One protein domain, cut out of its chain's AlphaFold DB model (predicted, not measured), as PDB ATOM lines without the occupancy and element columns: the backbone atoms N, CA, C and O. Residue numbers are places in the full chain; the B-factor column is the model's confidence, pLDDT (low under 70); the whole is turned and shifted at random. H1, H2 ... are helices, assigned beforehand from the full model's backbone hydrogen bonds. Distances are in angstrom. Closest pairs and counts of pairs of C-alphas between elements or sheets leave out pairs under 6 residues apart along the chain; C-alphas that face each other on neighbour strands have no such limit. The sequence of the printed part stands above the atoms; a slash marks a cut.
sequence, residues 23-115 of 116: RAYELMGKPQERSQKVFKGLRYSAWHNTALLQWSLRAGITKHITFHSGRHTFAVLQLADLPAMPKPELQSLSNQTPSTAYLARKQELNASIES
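This is residues 23 to 115 of the 116 residues of the protein "Phage integrase" of Hamiltonella defensa subsp. Acyrthosiphon pisum (strain 5AT) (UniProt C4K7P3). The model is an open U with an empty middle: H4, the longest helix, is one arm, H3 and unnamed residues 81 to 97 run along the base, and H2, residues 29 to 45 and H1 make the other side. The 93 printed residues include four named helices, H1 to H4 in chain order, and no named strand: all helix. The whole is extended, with a radius of gyration of the C-alphas of 21.9 A and spans of 58 by 39 by 20 A.

H4, residues 98 to 113, runs 23.7 A from C-alpha 98 at (1.073, -2.011, 111.810). H3, residues 67 to 80, is 20.0 A long, and H2, residues 46 to 58, 18.8 A. H1, residues 23 to 28, begins at (-26.173, 14.605, 126.620) and spans 9.0 A.

H4 is apart from H1, H2 and H3. H2 and H3 are close but not clearly touching, their closest C-alphas, of Asn 49 and Phe 67, 7.8 A apart; they run the same way at a steep tilt of 59 degrees. H1 is apart from H2 and H3. Every O i to N i+4 pair is within hydrogen-bond range in H1, H2 and H3, and 11 of 12 in H4.

The farthest C-alphas, of Trp 47 and Asn 95, are 58.5 A apart. The printed part has no cut; the links H1 to H2 and H3 to H4 are long. Residues 81 to 115 have pLDDT under 70.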
ATOM      1  N   ARG A  23     -25.718  14.467 125.234       89.06
ATOM      2  CA  ARG A  23     -26.173  14.605 126.620       89.06
ATOM      3  C   ARG A  23     -25.574  15.825 127.317       89.06
ATOM      4  O   ARG A  23     -26.271  16.502 128.066       89.06
ATOM      5  N   ALA A  24     -24.293  16.109 127.084       89.75
ATOM      6  CA  ALA A  24     -23.661  17.317 127.608       89.75
ATOM      7  C   ALA A  24     -24.257  18.574 126.958       89.75
ATOM      8  O   ALA A  24     -24.505  19.555 127.656       89.75
ATOM      9  N   TYR A  25     -24.546  18.522 125.654       90.81
ATOM     10  CA  TYR A  25     -25.207  19.607 124.932       90.81
ATOM     11  C   TYR A  25     -26.589  19.944 125.508       90.81
ATOM     12  O   TYR A  25     -26.855  21.106 125.812       90.81
ATOM     13  N   GLU A  26     -27.427  18.937 125.767       91.50
ATOM     14  CA  GLU A  26     -28.741  19.111 126.408       91.50
ATOM     15  C   GLU A  26     -28.650  19.806 127.778       91.50
ATOM     16  O   GLU A  26     -29.485  20.648 128.108       91.50
ATOM     17  N   LEU A  27     -27.620  19.485 128.572       90.50
ATOM     18  CA  LEU A  27     -27.416  20.063 129.905       90.50
ATOM     19  C   LEU A  27     -26.972  21.534 129.875       90.50
ATOM     20  O   LEU A  27     -27.160  22.238 130.868       90.50
ATOM     21  N   MET A  28     -26.396  22.019 128.770       89.88
ATOM     22  CA  MET A  28     -25.964  23.420 128.643       89.88
ATOM     23  C   MET A  28     -27.121  24.390 128.370       89.88
ATOM     24  O   MET A  28     -26.964  25.599 128.554       89.88
ATOM     25  N   GLY A  29     -28.287  23.882 127.964       87.88
ATOM     26  CA  GLY A  29     -29.462  24.694 127.661       87.88
ATOM     27  C   GLY A  29     -29.418  25.341 126.273       87.88
ATOM     28  O   GLY A  29     -28.762  24.859 125.352       87.88
ATOM     29  N   LYS A  30     -30.182  26.424 126.089       89.81
ATOM     30  CA  LYS A  30     -30.328  27.081 124.781       89.81
ATOM     31  C   LYS A  30     -29.077  27.904 124.433       89.81
ATOM     32  O   LYS A  30     -28.643  28.695 125.276       89.81
ATOM     33  N   PRO A  31     -28.546  27.795 123.200       89.75
ATOM     34  CA  PRO A  31     -27.452  28.642 122.738       89.75
ATOM     35  C   PRO A  31     -27.765  30.135 122.904       89.75
ATOM     36  O   PRO A  31     -28.873  30.584 122.611       89.75
ATOM     37  N   GLN A  32     -26.779  30.896 123.380       90.50
ATOM     38  CA  GLN A  32     -26.836  32.358 123.485       90.50
ATOM     39  C   GLN A  32     -25.951  33.008 122.408       90.50
ATOM     40  O   GLN A  32     -25.393  32.322 121.551       90.50
ATOM     41  N   GLU A  33     -25.814  34.338 122.436       93.12
ATOM     42  CA  GLU A  33     -24.908  35.045 121.528       93.12
ATOM     43  C   GLU A  33     -23.463  34.543 121.626       93.12
ATOM     44  O   GLU A  33     -22.965  34.239 122.710       93.12
ATOM     45  N   ARG A  34     -22.752  34.546 120.491       89.31
ATOM     46  CA  ARG A  34     -21.362  34.063 120.378       89.31
ATOM     47  C   ARG A  34     -20.376  34.766 121.320       89.31
ATOM     48  O   ARG A  34     -19.338  34.201 121.643       89.31
ATOM     49  N   SER A  35     -20.680  35.993 121.738       91.75
ATOM     50  CA  SER A  35     -19.856  36.797 122.649       91.75
ATOM     51  C   SER A  35     -20.024  36.409 124.126       91.75
ATOM     52  O   SER A  35     -19.226  36.817 124.973       91.75
ATOM     53  N   GLN A  36     -21.060  35.636 124.462       90.12
ATOM     54  CA  GLN A  36     -21.414  35.305 125.836       90.12
ATOM     55  C   GLN A  36     -20.712  34.025 126.300       90.12
ATOM     56  O   GLN A  36     -20.568  33.052 125.566       90.12
ATOM     57  N   LYS A  37     -20.314  34.000 127.576       88.31
ATOM     58  CA  LYS A  37     -19.823  32.773 128.212       88.31
ATOM     59  C   LYS A  37     -20.967  31.773 128.367       88.31
ATOM     60  O   LYS A  37     -22.036  32.150 128.843       88.31
ATOM     61  N   VAL A  38     -20.681  30.504 128.079       89.31
ATOM     62  CA  VAL A  38     -21.599  29.374 128.298       89.31
ATOM     63  C   VAL A  38     -21.998  29.277 129.777       89.31
ATOM     64  O   VAL A  38     -23.177  29.249 130.104       89.31
ATOM     65  N   PHE A  39     -21.017  29.316 130.689       88.81
ATOM     66  CA  PHE A  39     -21.256  29.278 132.135       88.81
ATOM     67  C   PHE A  39     -20.997  30.647 132.771       88.81
ATOM     68  O   PHE A  39     -19.851  31.068 132.955       88.81
ATOM     69  N   LYS A  40     -22.072  31.357 133.123       88.06
ATOM     70  CA  LYS A  40     -22.010  32.633 133.854       88.06
ATOM     71  C   LYS A  40     -21.882  32.360 135.355       88.06
ATOM     72  O   LYS A  40     -22.563  31.496 135.887       88.06
ATOM     73  N   GLY A  41     -20.989  33.076 136.041       85.44
ATOM     74  CA  GLY A  41     -20.792  32.938 137.494       85.44
ATOM     75  C   GLY A  41     -19.937  31.746 137.942       85.44
ATOM     76  O   GLY A  41     -19.550  31.695 139.107       85.44
ATOM     77  N   LEU A  42     -19.557  30.842 137.031       84.69
ATOM     78  CA  LEU A  42     -18.629  29.756 137.340       84.69
ATOM     79  C   LEU A  42     -17.216  30.324 137.543       84.69
ATOM     80  O   LEU A  42     -16.544  30.737 136.595       84.69
ATOM     81  N   ARG A  43     -16.769  30.368 138.798       83.06
ATOM     82  CA  ARG A  43     -15.414  30.785 139.192       83.06
ATOM     83  C   ARG A  43     -14.752  29.661 139.963       83.06
ATOM     84  O   ARG A  43     -15.407  29.003 140.761       83.06
ATOM     85  N   TYR A  44     -13.450  29.473 139.786       76.88
ATOM     86  CA  TYR A  44     -12.716  28.537 140.630       76.88
ATOM     87  C   TYR A  44     -12.708  29.061 142.075       76.88
ATOM     88  O   TYR A  44     -12.083  30.079 142.366       76.88
ATOM     89  N   SER A  45     -13.480  28.425 142.957       82.69
ATOM     90  CA  SER A  45     -13.621  28.825 144.359       82.69
ATOM     91  C   SER A  45     -13.996  27.634 145.235       82.69
ATOM     92  O   SER A  45     -14.569  26.651 144.759       82.69
ATOM     93  N   ALA A  46     -13.720  27.748 146.538       84.69
ATOM     94  CA  ALA A  46     -14.065  26.725 147.526       84.69
ATOM     95  C   ALA A  46     -15.570  26.385 147.531       84.69
ATOM     96  O   ALA A  46     -15.936  25.231 147.724       84.69
ATOM     97  N   TRP A  47     -16.430  27.361 147.221       87.81
ATOM     98  CA  TRP A  47     -17.879  27.172 147.134       87.81
ATOM     99  C   TRP A  47     -18.287  26.070 146.146       87.81
ATOM    100  O   TRP A  47     -19.118  25.219 146.461       87.81
ATOM    101  N   HIS A  48     -17.673  26.041 144.962       87.69
ATOM    102  CA  HIS A  48     -17.995  25.039 143.944       87.69
ATOM    103  C   HIS A  48     -17.531  23.637 144.352       87.69
ATOM    104  O   HIS A  48     -18.191  22.657 144.015       87.69
ATOM    105  N   ASN A  49     -16.449  23.535 145.131       87.44
ATOM    106  CA  ASN A  49     -16.012  22.258 145.695       87.44
ATOM    107  C   ASN A  49     -17.034  21.731 146.714       87.44
ATOM    108  O   ASN A  49     -17.353  20.544 146.700       87.44
ATOM    109  N   THR A  50     -17.603  22.607 147.549       91.31
ATOM    110  CA  THR A  50     -18.677  22.234 148.483       91.31
ATOM    111  C   THR A  50     -19.940  21.792 147.747       91.31
ATOM    112  O   THR A  50     -20.524  20.769 148.101       91.31
ATOM    113  N   ALA A  51     -20.348  22.517 146.703       91.81
ATOM    114  CA  ALA A  51     -21.502  22.137 145.890       91.81
ATOM    115  C   ALA A  51     -21.307  20.756 145.238       91.81
ATOM    116  O   ALA A  51     -22.199  19.913 145.316       91.81
ATOM    117  N   LEU A  52     -20.123  20.498 144.671       91.69
ATOM    118  CA  LEU A  52     -19.778  19.203 144.084       91.69
ATOM    119  C   LEU A  52     -19.849  18.073 145.120       91.69
ATOM    120  O   LEU A  52     -20.480  17.051 144.860       91.69
ATOM    121  N   LEU A  53     -19.273  18.281 146.308       93.12
ATOM    122  CA  LEU A  53     -19.346  17.316 147.406       93.12
ATOM    123  C   LEU A  53     -20.801  17.000 147.784       93.12
ATOM    124  O   LEU A  53     -21.172  15.834 147.893       93.12
ATOM    125  N   GLN A  54     -21.644  18.023 147.939       94.88
ATOM    126  CA  GLN A  54     -23.064  17.828 148.251       94.88
ATOM    127  C   GLN A  54     -23.792  17.041 147.156       94.88
ATOM    128  O   GLN A  54     -24.638  16.203 147.463       94.88
ATOM    129  N   TRP A  55     -23.481  17.294 145.884       95.06
ATOM    130  CA  TRP A  55     -24.069  16.554 144.766       95.06
ATOM    131  C   TRP A  55     -23.655  15.082 144.794       95.06
ATOM    132  O   TRP A  55     -24.512  14.214 144.644       95.06
ATOM    133  N   SER A  56     -22.375  14.800 145.053       95.50
ATOM    134  CA  SER A  56     -21.869  13.432 145.194       95.50
ATOM    135  C   SER A  56     -22.545  12.688 146.346       95.50
ATOM    136  O   SER A  56     -23.034  11.578 146.140       95.50
ATOM    137  N   LEU A  57     -22.672  13.319 147.518       96.12
ATOM    138  CA  LEU A  57     -23.339  12.713 148.673       96.12
ATOM    139  C   LEU A  57     -24.817  12.406 148.391       96.12
ATOM    140  O   LEU A  57     -25.286  11.323 148.731       96.12
ATOM    141  N   ARG A  58     -25.543  13.309 147.714       96.62
ATOM    142  CA  ARG A  58     -26.940  13.058 147.308       96.62
ATOM    143  C   ARG A  58     -27.084  11.925 146.293       96.62
ATOM    144  O   ARG A  58     -28.123  11.281 146.262       96.62
ATOM    145  N   ALA A  59     -26.054  11.674 145.490       96.12
ATOM    146  CA  ALA A  59     -25.994  10.530 144.584       96.12
ATOM    147  C   ALA A  59     -25.542   9.226 145.282       96.12
ATOM    148  O   ALA A  59     -25.345   8.219 144.609       96.12
ATOM    149  N   GLY A  60     -25.341   9.235 146.608       97.31
ATOM    150  CA  GLY A  60     -24.861   8.080 147.376       97.31
ATOM    151  C   GLY A  60     -23.355   7.825 147.258       97.31
ATOM    152  O   GLY A  60     -22.864   6.788 147.700       97.31
ATOM    153  N   ILE A  61     -22.595   8.756 146.675       95.88
ATOM    154  CA  ILE A  61     -21.148   8.634 146.496       95.88
ATOM    155  C   ILE A  61     -20.448   9.252 147.707       95.88
ATOM    156  O   ILE A  61     -20.447  10.468 147.889       95.88
ATOM    157  N   THR A  62     -19.808   8.408 148.514       94.75
ATOM    158  CA  THR A  62     -19.089   8.819 149.735       94.75
ATOM    159  C   THR A  62     -17.598   9.079 149.515       94.75
ATOM    160  O   THR A  62     -16.923   9.620 150.388       94.75
ATOM    161  N   LYS A  63     -17.061   8.711 148.344       93.38
ATOM    162  CA  LYS A  63     -15.669   8.993 147.974       93.38
ATOM    163  C   LYS A  63     -15.472  10.506 147.814       93.38
ATOM    164  O   LYS A  63     -16.346  11.203 147.310       93.38
ATOM    165  N   HIS A  64     -14.300  11.010 148.192       89.31
ATOM    166  CA  HIS A  64     -13.947  12.414 147.992       89.31
ATOM    167  C   HIS A  64     -13.751  12.720 146.494       89.31
ATOM    168  O   HIS A  64     -12.746  12.327 145.896       89.31
ATOM    169  N   ILE A  65     -14.725  13.405 145.885       91.88
ATOM    170  CA  ILE A  65     -14.722  13.784 144.466       91.88
ATOM    171  C   ILE A  65     -14.354  15.260 144.313       91.88
ATOM    172  O   ILE A  65     -14.907  16.134 144.977       91.88
ATOM    173  N   THR A  66     -13.437  15.543 143.389       90.44
ATOM    174  CA  THR A  66     -13.034  16.904 143.006       90.44
ATOM    175  C   THR A  66     -13.150  17.095 141.495       90.44
ATOM    176  O   THR A  66     -13.312  16.131 140.743       90.44
ATOM    177  N   PHE A  67     -12.974  18.326 141.009       88.62
ATOM    178  CA  PHE A  67     -12.840  18.576 139.567       88.62
ATOM    179  C   PHE A  67     -11.688  17.783 138.923       88.62
ATOM    180  O   PHE A  67     -11.803  17.369 137.769       88.62
ATOM    181  N   HIS A  68     -10.599  17.523 139.661       90.25
ATOM    182  CA  HIS A  68      -9.498  16.685 139.175       90.25
ATOM    183  C   HIS A  68      -9.947  15.237 138.975       90.25
ATOM    184  O   HIS A  68      -9.606  14.635 137.960       90.25
ATOM    185  N   SER A  69     -10.773  14.704 139.880       92.44
ATOM    186  CA  SER A  69     -11.359  13.368 139.740       92.44
ATOM    187  C   SER A  69     -12.143  13.249 138.430       92.44
ATOM    188  O   SER A  69     -11.948  12.287 137.699       92.44
ATOM    189  N   GLY A  70     -12.941  14.267 138.080       90.88
ATOM    190  CA  GLY A  70     -13.674  14.305 136.810       90.88
ATOM    191  C   GLY A  70     -12.765  14.292 135.576       90.88
ATOM    192  O   GLY A  70     -13.022  13.543 134.637       90.88
ATOM    193  N   ARG A  71     -11.661  15.056 135.588       90.62
ATOM    194  CA  ARG A  71     -10.669  15.034 134.494       90.62
ATOM    195  C   ARG A  71      -9.971  13.681 134.365       90.62
ATOM    196  O   ARG A  71      -9.779  13.217 133.246       90.62
ATOM    197  N   HIS A  72      -9.621  13.046 135.483       94.44
ATOM    198  CA  HIS A  72      -9.030  11.708 135.469       94.44
ATOM    199  C   HIS A  72     -10.003  10.664 134.925       94.44
ATOM    200  O   HIS A  72      -9.618   9.880 134.063       94.44
ATOM    201  N   THR A  73     -11.262  10.681 135.371       92.50
ATOM    202  CA  THR A  73     -12.296   9.792 134.835       92.50
ATOM    203  C   THR A  73     -12.478  10.012 133.339       92.50
ATOM    204  O   THR A  73     -12.469   9.041 132.596       92.50
ATOM    205  N   PHE A  74     -12.557  11.265 132.882       90.38
ATOM    206  CA  PHE A  74     -12.648  11.575 131.456       90.38
ATOM    207  C   PHE A  74     -11.449  11.031 130.663       90.38
ATOM    208  O   PHE A  74     -11.645  10.390 129.640       90.38
ATOM    209  N   ALA A  75     -10.219  11.212 131.153       90.31
ATOM    210  CA  ALA A  75      -9.024  10.700 130.482       90.31
ATOM    211  C   ALA A  75      -8.996   9.163 130.414       90.31
ATOM    212  O   ALA A  75      -8.679   8.604 129.368       90.31
ATOM    213  N   VAL A  76      -9.350   8.476 131.505       93.06
ATOM    214  CA  VAL A  76      -9.405   7.005 131.537       93.06
ATOM    215  C   VAL A  76     -10.512   6.476 130.632       93.06
ATOM    216  O   VAL A  76     -10.267   5.525 129.900       93.06
ATOM    217  N   LEU A  77     -11.695   7.098 130.638       89.25
ATOM    218  CA  LEU A  77     -12.774   6.740 129.717       89.25
ATOM    219  C   LEU A  77     -12.345   6.959 128.274       89.25
ATOM    220  O   LEU A  77     -12.519   6.067 127.462       89.25
ATOM    221  N   GLN A  78     -11.685   8.076 127.970       86.50
ATOM    222  CA  GLN A  78     -11.194   8.319 126.622       86.50
ATOM    223  C   GLN A  78     -10.197   7.246 126.174       86.50
ATOM    224  O   GLN A  78     -10.239   6.874 125.011       86.50
ATOM    225  N   LEU A  79      -9.344   6.735 127.073       87.88
ATOM    226  CA  LEU A  79      -8.414   5.630 126.803       87.88
ATOM    227  C   LEU A  79      -9.098   4.259 126.713       87.88
ATOM    228  O   LEU A  79      -8.608   3.396 125.994       87.88
ATOM    229  N   ALA A  80     -10.182   4.043 127.459       85.00
ATOM    230  CA  ALA A  80     -10.946   2.798 127.451       85.00
ATOM    231  C   ALA A  80     -11.890   2.699 126.240       85.00
ATOM    232  O   ALA A  80     -12.076   1.609 125.706       85.00
ATOM    233  N   ASP A  81     -12.446   3.839 125.816       66.94
ATOM    234  CA  ASP A  81     -13.299   4.010 124.635       66.94
ATOM    235  C   ASP A  81     -12.487   4.237 123.355       66.94
ATOM    236  O   ASP A  81     -13.055   4.201 122.259       66.94
ATOM    237  N   LEU A  82     -11.160   4.443 123.449       57.66
ATOM    238  CA  LEU A  82     -10.309   4.148 122.299       57.66
ATOM    239  C   LEU A  82     -10.664   2.717 121.917       57.66
ATOM    240  O   LEU A  82     -10.601   1.858 122.801       57.66
ATOM    241  N   PRO A  83     -11.073   2.455 120.660       51.34
ATOM    242  CA  PRO A  83     -11.395   1.106 120.252       51.34
ATOM    243  C   PRO A  83     -10.205   0.275 120.685       51.34
ATOM    244  O   PRO A  83      -9.081   0.539 120.243       51.34
ATOM    245  N   ALA A  84     -10.435  -0.658 121.618       47.19
ATOM    246  CA  ALA A  84      -9.495  -1.728 121.852       47.19
ATOM    247  C   ALA A  84      -9.120  -2.158 120.448       47.19
ATOM    248  O   ALA A  84     -10.034  -2.507 119.691       47.19
ATOM    249  N   MET A  85      -7.843  -1.961 120.078       43.06
ATOM    250  CA  MET A  85      -7.292  -2.398 118.799       43.06
ATOM    251  C   MET A  85      -8.057  -3.659 118.451       43.06
ATOM    252  O   MET A  85      -8.008  -4.556 119.306       43.06
ATOM    253  N   PRO A  86      -8.873  -3.674 117.370       49.62
ATOM    254  CA  PRO A  86      -9.755  -4.800 117.099       49.62
ATOM    255  C   PRO A  86      -8.875  -6.012 117.289       49.62
ATOM    256  O   PRO A  86      -7.824  -6.045 116.642       49.62
ATOM    257  N   LYS A  87      -9.179  -6.854 118.304       44.91
ATOM    258  CA  LYS A  87      -8.309  -7.980 118.674       44.91
ATOM    259  C   LYS A  87      -7.975  -8.596 117.334       44.91
ATOM    260  O   LYS A  87      -8.945  -8.990 116.680       44.91
ATOM    261  N   PRO A  88      -6.707  -8.547 116.871       45.00
ATOM    262  CA  PRO A  88      -6.413  -9.057 115.554       45.00
ATOM    263  C   PRO A  88      -6.967 -10.458 115.613       45.00
ATOM    264  O   PRO A  88      -6.686 -11.192 116.563       45.00
ATOM    265  N   GLU A  89      -7.902 -10.742 114.721       42.78
ATOM    266  CA  GLU A  89      -8.443 -12.069 114.571       42.78
ATOM    267  C   GLU A  89      -7.197 -12.907 114.294       42.78
ATOM    268  O   GLU A  89      -6.574 -12.793 113.234       42.78
ATOM    269  N   LEU A  90      -6.695 -13.578 115.337       44.69
ATOM    270  CA  LEU A  90      -5.400 -14.247 115.343       44.69
ATOM    271  C   LEU A  90      -5.563 -15.540 114.549       44.69
ATOM    272  O   LEU A  90      -5.468 -16.626 115.110       44.69
ATOM    273  N   GLN A  91      -5.883 -15.420 113.261       47.44
ATOM    274  CA  GLN A  91      -6.037 -16.554 112.366       47.44
ATOM    275  C   GLN A  91      -5.775 -16.271 110.878       47.44
ATOM    276  O   GLN A  91      -5.771 -17.237 110.124       47.44
ATOM    277  N   SER A  92      -5.457 -15.045 110.419       43.47
ATOM    278  CA  SER A  92      -5.117 -14.887 108.982       43.47
ATOM    279  C   SER A  92      -4.102 -13.821 108.543       43.47
ATOM    280  O   SER A  92      -3.747 -13.812 107.367       43.47
ATOM    281  N   LEU A  93      -3.554 -12.963 109.412       42.62
ATOM    282  CA  LEU A  93      -2.626 -11.900 108.977       42.62
ATOM    283  C   LEU A  93      -1.323 -11.881 109.787       42.62
ATOM    284  O   LEU A  93      -1.042 -10.941 110.523       42.62
ATOM    285  N   SER A  94      -0.488 -12.908 109.632       43.38
ATOM    286  CA  SER A  94       0.844 -12.940 110.255       43.38
ATOM    287  C   SER A  94       1.878 -12.019 109.588       43.38
ATOM    288  O   SER A  94       2.998 -11.939 110.078       43.38
ATOM    289  N   ASN A  95       1.557 -11.331 108.480       47.38
ATOM    290  CA  ASN A  95       2.595 -10.787 107.588       47.38
ATOM    291  C   ASN A  95       2.453  -9.304 107.192       47.38
ATOM    292  O   ASN A  95       3.088  -8.889 106.225       47.38
ATOM    293  N   GLN A  96       1.667  -8.476 107.890       47.47
ATOM    294  CA  GLN A  96       1.622  -7.035 107.588       47.47
ATOM    295  C   GLN A  96       1.873  -6.184 108.831       47.47
ATOM    296  O   GLN A  96       1.184  -6.291 109.842       47.47
ATOM    297  N   THR A  97       2.906  -5.343 108.748       53.16
ATOM    298  CA  THR A  97       3.345  -4.450 109.819       53.16
ATOM    299  C   THR A  97       2.292  -3.370 110.109       53.16
ATOM    300  O   THR A  97       1.663  -2.860 109.177       53.16
ATOM    301  N   PRO A  98       2.136  -2.936 111.379       54.06
ATOM    302  CA  PRO A  98       1.073  -2.011 111.810       54.06
ATOM    303  C   PRO A  98       1.027  -0.671 111.052       54.06
ATOM    304  O   PRO A  98      -0.006  -0.004 111.016       54.06
ATOM    305  N   SER A  99       2.140  -0.284 110.421       56.16
ATOM    306  CA  SER A  99       2.267   0.949 109.642       56.16
ATOM    307  C   SER A  99       1.367   0.976 108.402       56.16
ATOM    308  O   SER A  99       0.898   2.048 108.028       56.16
ATOM    309  N   THR A 100       1.106  -0.165 107.762       55.16
ATOM    310  CA  THR A 100       0.360  -0.202 106.491       55.16
ATOM    311  C   THR A 100      -1.134   0.061 106.704       55.16
ATOM    312  O   THR A 100      -1.740   0.825 105.959       55.16
ATOM    313  N   ALA A 101      -1.714  -0.486 107.777       55.03
ATOM    314  CA  ALA A 101      -3.131  -0.309 108.104       55.03
ATOM    315  C   ALA A 101      -3.465   1.126 108.556       55.03
ATOM    316  O   ALA A 101      -4.501   1.678 108.185       55.03
ATOM    317  N   TYR A 102      -2.565   1.766 109.313       56.72
ATOM    318  CA  TYR A 102      -2.729   3.161 109.738       56.72
ATOM    319  C   TYR A 102      -2.677   4.140 108.553       56.72
ATOM    320  O   TYR A 102      -3.476   5.076 108.477       56.72
ATOM    321  N   LEU A 103      -1.763   3.911 107.604       59.09
ATOM    322  CA  LEU A 103      -1.636   4.744 106.406       59.09
ATOM    323  C   LEU A 103      -2.845   4.598 105.471       59.09
ATOM    324  O   LEU A 103      -3.323   5.612 104.964       59.09
ATOM    325  N   ALA A 104      -3.393   3.387 105.327       63.69
ATOM    326  CA  ALA A 104      -4.601   3.142 104.537       63.69
ATOM    327  C   ALA A 104      -5.815   3.912 105.088       63.69
ATOM    328  O   ALA A 104      -6.487   4.635 104.352       63.69
ATOM    329  N   ARG A 105      -6.031   3.876 106.411       63.16
ATOM    330  CA  ARG A 105      -7.129   4.622 107.049       63.16
ATOM    331  C   ARG A 105      -6.968   6.141 106.910       63.16
ATOM    332  O   ARG A 105      -7.957   6.856 106.754       63.16
ATOM    333  N   LYS A 106      -5.730   6.646 106.943       64.06
ATOM    334  CA  LYS A 106      -5.430   8.070 106.720       64.06
ATOM    335  C   LYS A 106      -5.695   8.492 105.268       64.06
ATOM    336  O   LYS A 106      -6.127   9.618 105.041       64.06
ATOM    337  N   GLN A 107      -5.480   7.602 104.298       66.25
ATOM    338  CA  GLN A 107      -5.795   7.857 102.889       66.25
ATOM    339  C   GLN A 107      -7.307   7.891 102.624       66.25
ATOM    340  O   GLN A 107      -7.759   8.784 101.915       66.25
ATOM    341  N   GLU A 108      -8.092   7.003 103.236       68.69
ATOM    342  CA  GLU A 108      -9.562   6.995 103.110       68.69
ATOM    343  C   GLU A 108     -10.213   8.264 103.687       68.69
ATOM    344  O   GLU A 108     -11.122   8.844 103.087       68.69
ATOM    345  N   LEU A 109      -9.714   8.730 104.838       64.56
ATOM    346  CA  LEU A 109     -10.163   9.979 105.456       64.56
ATOM    347  C   LEU A 109      -9.792  11.198 104.605       64.56
ATOM    348  O   LEU A 109     -10.633  12.068 104.403       64.56
ATOM    349  N   ASN A 110      -8.575  11.238 104.056       59.38
ATOM    350  CA  ASN A 110      -8.166  12.316 103.157       59.38
ATOM    351  C   ASN A 110      -8.979  12.317 101.851       59.38
ATOM    352  O   ASN A 110      -9.364  13.380 101.383       59.38
ATOM    353  N   ALA A 111      -9.306  11.145 101.297       62.53
ATOM    354  CA  ALA A 111     -10.129  11.038 100.091       62.53
ATOM    355  C   ALA A 111     -11.570  11.538 100.302       62.53
ATOM    356  O   ALA A 111     -12.154  12.104  99.386       62.53
ATOM    357  N   SER A 112     -12.121  11.376 101.511       57.66
ATOM    358  CA  SER A 112     -13.452  11.900 101.862       57.66
ATOM    359  C   SER A 112     -13.457  13.412 102.120       57.66
ATOM    360  O   SER A 112     -14.503  14.046 102.015       57.66
ATOM    361  N   ILE A 113     -12.304  13.992 102.472       53.03
ATOM    362  CA  ILE A 113     -12.141  15.437 102.693       53.03
ATOM    363  C   ILE A 113     -11.974  16.184 101.361       53.03
ATOM    364  O   ILE A 113     -12.482  17.288 101.232       53.03
ATOM    365  N   GLU A 114     -11.324  15.574 100.367       56.62
ATOM    366  CA  GLU A 114     -11.131  16.155  99.023       56.62
ATOM    367  C   GLU A 114     -12.352  15.985  98.092       56.62
ATOM    368  O   GLU A 114     -12.380  16.541  96.997       56.62
ATOM    369  N   SER A 115     -13.363  15.200  98.493       54.78
ATOM    370  CA  SER A 115     -14.618  15.015  97.743       54.78
ATOM    371  C   SER A 115     -15.763  15.945  98.184       54.78
ATOM    372  O   SER A 115     -16.909  15.723  97.787       54.78
TER     373      SER A 115